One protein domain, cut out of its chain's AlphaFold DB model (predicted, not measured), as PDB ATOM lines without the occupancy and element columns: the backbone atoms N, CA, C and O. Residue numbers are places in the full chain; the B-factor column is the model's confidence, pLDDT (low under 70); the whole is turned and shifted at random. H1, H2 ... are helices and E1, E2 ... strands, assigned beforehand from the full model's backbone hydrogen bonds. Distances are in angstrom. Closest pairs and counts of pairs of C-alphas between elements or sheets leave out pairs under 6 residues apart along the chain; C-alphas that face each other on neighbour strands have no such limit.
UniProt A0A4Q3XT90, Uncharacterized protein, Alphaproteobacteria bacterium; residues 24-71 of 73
ATOM      1  N   ARG A  24      58.795  36.520-132.655       83.31
ATOM      2  CA  ARG A  24      59.682  37.528-133.236       83.31
ATOM      3  C   ARG A  24      61.119  37.035-133.241       83.31
ATOM      4  O   ARG A  24      61.551  36.329-132.333       83.31
ATOM      5  N   MET A  25      61.867  37.422-134.263       87.19
ATOM      6  CA  MET A  25      63.301  37.153-134.323       87.19
ATOM      7  C   MET A  25      64.029  38.130-133.398       87.19
ATOM      8  O   MET A  25      63.812  39.337-133.469       87.19
ATOM      9  N   THR A  26      64.868  37.607-132.510       85.00
ATOM     10  CA  THR A  26      65.606  38.375-131.497       85.00
ATOM     11  C   THR A  26      67.012  37.822-131.334       85.00
ATOM     12  O   THR A  26      67.228  36.626-131.499       85.00
ATOM     13  N   ILE A  27      67.979  38.674-131.000       84.88
ATOM     14  CA  ILE A  27      69.345  38.224-130.721       84.88
ATOM     15  C   ILE A  27      69.449  37.869-129.235       84.88
ATOM     16  O   ILE A  27      69.265  38.725-128.372       84.88
ATOM     17  N   VAL A  28      69.767  36.611-128.932       82.50
ATOM     18  CA  VAL A  28      69.956  36.093-127.572       82.50
ATOM     19  C   VAL A  28      71.357  35.491-127.479       82.50
ATOM     20  O   VAL A  28      71.697  34.580-128.223       82.50
ATOM     21  N   ASN A  29      72.195  35.993-126.566       82.81
ATOM     22  CA  ASN A  29      73.604  35.576-126.428       82.81
ATOM     23  C   ASN A  29      74.410  35.640-127.746       82.81
ATOM     24  O   ASN A  29      75.231  34.765-128.011       82.81
ATOM     25  N   GLY A  30      74.149  36.641-128.592       85.62
ATOM     26  CA  GLY A  30      74.825  36.803-129.885       85.62
ATOM     27  C   GLY A  30      74.313  35.890-131.005       85.62
ATOM     28  O   GLY A  30      74.833  35.959-132.113       85.62
ATOM     29  N   GLN A  31      73.293  35.063-130.755       83.94
ATOM     30  CA  GLN A  31      72.662  34.216-131.766       83.94
ATOM     31  C   GLN A  31      71.260  34.721-132.098       83.94
ATOM     32  O   GLN A  31      70.508  35.118-131.209       83.94
ATOM     33  N   LEU A  32      70.905  34.715-133.384       86.75
ATOM     34  CA  LEU A  32      69.566  35.072-133.835       86.75
ATOM     35  C   LEU A  32      68.606  33.906-133.550       86.75
ATOM     36  O   LEU A  32      68.736  32.831-134.129       86.75
ATOM     37  N   GLU A  33      67.634  34.127-132.671       84.62
ATOM     38  CA  GLU A  33      66.656  33.129-132.244       84.62
ATOM     39  C   GLU A  33      65.218  33.654-132.351       84.62
ATOM     40  O   GLU A  33      64.931  34.826-132.094       84.62
ATOM     41  N   SER A  34      64.285  32.760-132.684       85.31
ATOM     42  CA  SER A  34      62.850  33.045-132.621       85.31
ATOM     43  C   SER A  34      62.370  32.959-131.169       85.31
ATOM     44  O   SER A  34      62.446  31.896-130.550       85.31
ATOM     45  N   MET A  35      61.883  34.073-130.621       85.94
ATOM     46  CA  MET A  35      61.300  34.152-129.281       85.94
ATOM     47  C   MET A  35      59.824  34.555-129.325       85.94
ATOM     48  O   MET A  35      59.396  35.217-130.271       85.94
ATOM     49  N   PRO A  36      59.042  34.215-128.287       88.81
ATOM     50  CA  PRO A  36      57.728  34.806-128.069       88.81
ATOM     51  C   PRO A  36      57.766  36.342-128.136       88.81
ATOM     52  O   PRO A  36      58.738  36.984-127.723       88.81
ATOM     53  N   ALA A  37      56.709  36.939-128.676       81.88
ATOM     54  CA  ALA A  37      56.512  38.382-128.655       81.88
ATOM     55  C   ALA A  37      56.144  38.870-127.251       81.88
ATOM     56  O   ALA A  37      56.575  39.957-126.870       81.88
ATOM     57  N   ASP A  38      55.413  38.051-126.484       84.88
ATOM     58  CA  ASP A  38      55.047  38.361-125.105       84.88
ATOM     59  C   ASP A  38      56.298  38.429-124.202       84.88
ATOM     60  O   ASP A  38      57.022  37.433-124.060       84.88
ATOM     61  N   PRO A  39      56.576  39.586-123.571       82.88
ATOM     62  CA  PRO A  39      57.699  39.742-122.654       82.88
ATOM     63  C   PRO A  39      57.652  38.801-121.437       82.88
ATOM     64  O   PRO A  39      58.717  38.425-120.936       82.88
ATOM     65  N   HIS A  40      56.474  38.381-120.965       86.25
ATOM     66  CA  HIS A  40      56.370  37.470-119.819       86.25
ATOM     67  C   HIS A  40      56.857  36.060-120.173       86.25
ATOM     68  O   HIS A  40      57.694  35.485-119.463       86.25
ATOM     69  N   GLU A  41      56.415  35.531-121.314       83.44
ATOM     70  CA  GLU A  41      56.896  34.253-121.848       83.44
ATOM     71  C   GLU A  41      58.389  34.304-122.220       83.44
ATOM     72  O   GLU A  41      59.134  33.337-122.005       83.44
ATOM     73  N   VAL A  42      58.886  35.463-122.672       85.06
ATOM     74  CA  VAL A  42      60.325  35.682-122.878       85.06
ATOM     75  C   VAL A  42      61.102  35.523-121.572       85.06
ATOM     76  O   VAL A  42      62.053  34.735-121.502       85.06
ATOM     77  N   ALA A  43      60.686  36.225-120.517       86.44
ATOM     78  CA  ALA A  43      61.346  36.176-119.216       86.44
ATOM     79  C   ALA A  43      61.336  34.758-118.623       86.44
ATOM     80  O   ALA A  43      62.357  34.286-118.112       86.44
ATOM     81  N   LYS A  44      60.214  34.042-118.746       86.69
ATOM     82  CA  LYS A  44      60.063  32.645-118.318       86.69
ATOM     83  C   LYS A  44      61.028  31.717-119.054       86.69
ATOM     84  O   LYS A  44      61.741  30.934-118.419       86.69
ATOM     85  N   THR A  45      61.132  31.866-120.373       83.81
ATOM     86  CA  THR A  45      62.053  31.092-121.215       83.81
ATOM     87  C   THR A  45      63.513  31.348-120.830       83.81
ATOM     88  O   THR A  45      64.283  30.407-120.615       83.81
ATOM     89  N   LEU A  46      63.909  32.614-120.681       85.19
ATOM     90  CA  LEU A  46      65.274  32.980-120.293       85.19
ATOM     91  C   LEU A  46      65.609  32.514-118.868       85.19
ATOM     92  O   LEU A  46      66.702  31.990-118.629       85.19
ATOM     93  N   ARG A  47      64.660  32.610-117.929       86.44
ATOM     94  CA  ARG A  47      64.805  32.097-116.558       86.44
ATOM     95  C   ARG A  47      65.013  30.584-116.547       86.44
ATOM     96  O   ARG A  47      65.927  30.105-115.873       86.44
ATOM     97  N   ALA A  48      64.232  29.836-117.326       81.38
ATOM     98  CA  ALA A  48      64.388  28.390-117.467       81.38
ATOM     99  C   ALA A  48      65.760  28.016-118.059       81.38
ATOM    100  O   ALA A  48      66.438  27.117-117.555       81.38
ATOM    101  N   ARG A  49      66.228  28.747-119.079       83.94
ATOM    102  CA  ARG A  49      67.571  28.555-119.660       83.94
ATOM    103  C   ARG A  49      68.678  28.827-118.641       83.94
ATOM    104  O   ARG A  49      69.609  28.027-118.515       83.94
ATOM    105  N   ARG A  50      68.563  29.907-117.862       82.25
ATOM    106  CA  ARG A  50      69.513  30.245-116.788       82.25
ATOM    107  C   ARG A  50      69.552  29.164-115.709       82.25
ATOM    108  O   ARG A  50      70.634  28.783-115.258       82.25
ATOM    109  N   ALA A  51      68.396  28.619-115.339       77.50
ATOM    110  CA  ALA A  51      68.313  27.512-114.392       77.50
ATOM    111  C   ALA A  51      69.050  26.258-114.896       77.50
ATOM    112  O   ALA A  51      69.694  25.577-114.111       77.50
ATOM    113  N   ARG A  52      69.054  25.971-116.202       76.75
ATOM    114  CA  ARG A  52      69.799  24.823-116.759       76.75
ATOM    115  C   ARG A  52      71.309  25.065-116.882       76.75
ATOM    116  O   ARG A  52      72.100  24.127-116.768       76.75
ATOM    117  N   ARG A  53      71.722  26.310-117.146       77.00
ATOM    118  CA  ARG A  53      73.137  26.667-117.367       77.00
ATOM    119  C   ARG A  53      73.933  26.897-116.082       77.00
ATOM    120  O   ARG A  53      75.138  26.677-116.089       77.00
ATOM    121  N   THR A  54      73.295  27.326-114.996       79.19
ATOM    122  CA  THR A  54      74.003  27.655-113.745       79.19
ATOM    123  C   THR A  54      74.352  26.408-112.914       79.19
ATOM    124  O   THR A  54      73.536  25.483-112.845       79.19
ATOM    125  N   PRO A  55      75.512  26.374-112.222       77.25
ATOM    126  CA  PRO A  55      75.897  25.253-111.355       77.25
ATOM    127  C   PRO A  55      74.843  24.922-110.292       77.25
ATOM    128  O   PRO A  55      74.445  23.768-110.149       77.25
ATOM    129  N   GLY A  56      74.305  25.941-109.611       80.31
ATOM    130  CA  GLY A  56      73.260  25.756-108.599       80.31
ATOM    131  C   GLY A  56      71.939  25.238-109.173       80.31
ATOM    132  O   GLY A  56      71.225  24.487-108.513       80.31
ATOM    133  N   GLY A  57      71.609  25.587-110.417       78.88
ATOM    134  CA  GLY A  57      70.434  25.040-111.083       78.88
ATOM    135  C   GLY A  57      70.603  23.572-111.481       78.88
ATOM    136  O   GLY A  57      69.693  22.778-111.258       78.88
ATOM    137  N   ARG A  58      71.798  23.170-111.938       80.19
ATOM    138  CA  ARG A  58      72.138  21.752-112.166       80.19
ATOM    139  C   ARG A  58      72.108  20.933-110.877       80.19
ATOM    140  O   ARG A  58      71.595  19.818-110.887       80.19
ATOM    141  N   LEU A  59      72.628  21.486-109.780       82.94
ATOM    142  CA  LEU A  59      72.596  20.843-108.466       82.94
ATOM    143  C   LEU A  59      71.155  20.585-108.008       82.94
ATOM    144  O   LEU A  59      70.832  19.459-107.643       82.94
ATOM    145  N   ARG A  60      70.268  21.585-108.109       82.56
ATOM    146  CA  ARG A  60      68.840  21.417-107.787       82.56
ATOM    147  C   ARG A  60      68.174  20.337-108.636       82.56
ATOM    148  O   ARG A  60      67.442  19.519-108.093       82.56
ATOM    149  N   SER A  61      68.465  20.287-109.937       83.44
ATOM    150  CA  SER A  61      67.940  19.226-110.804       83.44
ATOM    151  C   SER A  61      68.435  17.836-110.396       83.44
ATOM    152  O   SER A  61      67.653  16.887-110.422       83.44
ATOM    153  N   LYS A  62      69.707  17.700-109.990       84.75
ATOM    154  CA  LYS A  62      70.252  16.433-109.475       84.75
ATOM    155  C   LYS A  62      69.563  16.007-108.182       84.75
ATOM    156  O   LYS A  62      69.080  14.885-108.114       84.75
ATOM    157  N   ILE A  63      69.438  16.916-107.215       88.12
ATOM    158  CA  ILE A  63      68.757  16.648-105.940       88.12
ATOM    159  C   ILE A  63      67.306  16.220-106.185       88.12
ATOM    160  O   ILE A  63      66.880  15.205-105.646       88.12
ATOM    161  N   ALA A  64      66.569  16.934-107.042       87.88
ATOM    162  CA  ALA A  64      65.194  16.575-107.393       87.88
ATOM    163  C   ALA A  64      65.102  15.186-108.053       87.88
ATOM    164  O   ALA A  64      64.192  14.411-107.761       87.88
ATOM    165  N   SER A  65      66.065  14.849-108.916       87.88
ATOM    166  CA  SER A  65      66.131  13.536-109.573       87.88
ATOM    167  C   SER A  65      66.437  12.413-108.579       87.88
ATOM    168  O   SER A  65      65.831  11.347-108.654       87.88
ATOM    169  N   ASP A  66      67.342  12.652-107.630       88.56
ATOM    170  CA  ASP A  66      67.685  11.689-106.581       88.56
ATOM    171  C   ASP A  66      66.540  11.505-105.578       88.56
ATOM    172  O   ASP A  66      66.270  10.374-105.175       88.56
ATOM    173  N   PHE A  67      65.814  12.571-105.229       89.25
ATOM    174  CA  PHE A  67      64.594  12.495-104.416       89.25
ATOM    175  C   PHE A  67      63.530  11.618-105.076       89.25
ATOM    176  O   PHE A  67      62.995  10.708-104.442       89.25
ATOM    177  N   LYS A  68      63.289  11.830-106.376       89.06
ATOM    178  CA  LYS A  68      62.363  11.004-107.155       89.06
ATOM    179  C   LYS A  68      62.826   9.547-107.239       89.06
ATOM    180  O   LYS A  68      62.013   8.645-107.075       89.06
ATOM    181  N   ARG A  69      64.128   9.295-107.444       86.69
ATOM    182  CA  ARG A  69      64.689   7.927-107.459       86.69
ATOM    183  C   ARG A  69      64.488   7.210-106.123       86.69
ATOM    184  O   ARG A  69      64.303   6.001-106.106       86.69
ATOM    185  N   ARG A  70      64.529   7.950-105.017       88.06
ATOM    186  CA  ARG A  70      64.311   7.431-103.661       88.06
ATOM    187  C   ARG A  70      62.827   7.296-103.287       88.06
ATOM    188  O   ARG A  70      62.545   6.892-102.168       88.06
ATOM    189  N   GLY A  71      61.900   7.615-104.195       84.56
ATOM    190  CA  GLY A  71      60.458   7.461-103.974       84.56
ATOM    191  C   GLY A  71      59.820   8.556-103.117       84.56
ATOM    192  O   GLY A  71      58.713   8.374-102.630       84.56
TER     193      GLY A  71
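This is residues 24 to 71 of the 73 residues of an uncharacterized protein of Alphaproteobacteria bacterium (UniProt A0A4Q3XT90). Picture a small two-stranded hairpin, E1 and E2, at one end of an open layout, and beyond it two helices of 15 residues each, H1 and H2, that meet near their ends in an L-shaped corner. The helices do not fold back on each other, and residues 62 to 71, of which 62 to 69 belong to H2, stick out at the end far from the hairpin. The printed part has 48 residues, with two named strands and two named helices in the order E1, E2, H1, H2; the class is mixed, helices and strands. The sheet has the order E1 - E2 and is antiparallel. The whole is only just extended, close to loose, with a radius of gyration of the C-alphas of 14.5 A, and the C-alphas span 43 by 20 by 12 A.

Find C-alpha 24 at (59.682, 37.528, -133.236); from there E1 runs through residues 24 to 28, 11.8 A from first to last C-alpha. After residues 29 and 30, E2 takes residues 31 to 36 and covers 15.4 A. Look next at C-alpha 39, at (57.699, 39.742, -122.654), where H1 begins; it holds residues 39 to 53 and is 20.9 A long. Past Thr 54, H2 holds residues 55 to 69, is 21.0 A long, and ends at C-alpha 69, at (64.689, 7.927, -107.459).

Start with the hairpin of E1 and E2, antiparallel neighbours whose directions stand at 134 degrees. There you find N 24 and O 35 within hydrogen-bond range at 2.8 A, and N 33 and O 26 at 2.8 A. Going on to H1, its closest C-alphas to E2 are those of Pro 36 and Val 42, 5.9 A apart. H1 and E1 are apart. H1 and H2 touch only at the corner by their link, with residues 50 to 52 of H1 and 57 to 58 of H2; the closest C-alphas, of Ala 51 and Gly 57, are 4.6 A apart. Their lines stand at 80 degrees, about perpendicular. H2 is apart from both E1 and E2. In H1 and H2, every O i to N i+4 pair is within hydrogen-bond range.

The C-alphas of Met 25 and Arg 70, the two farthest apart, are 42.7 A from each other. The printed part has no cut, and its three links, E1 to E2, E2 to H1 and H1 to H2, are tight. The mean pLDDT of the printed part is 84.1, and no printed residue is under 70.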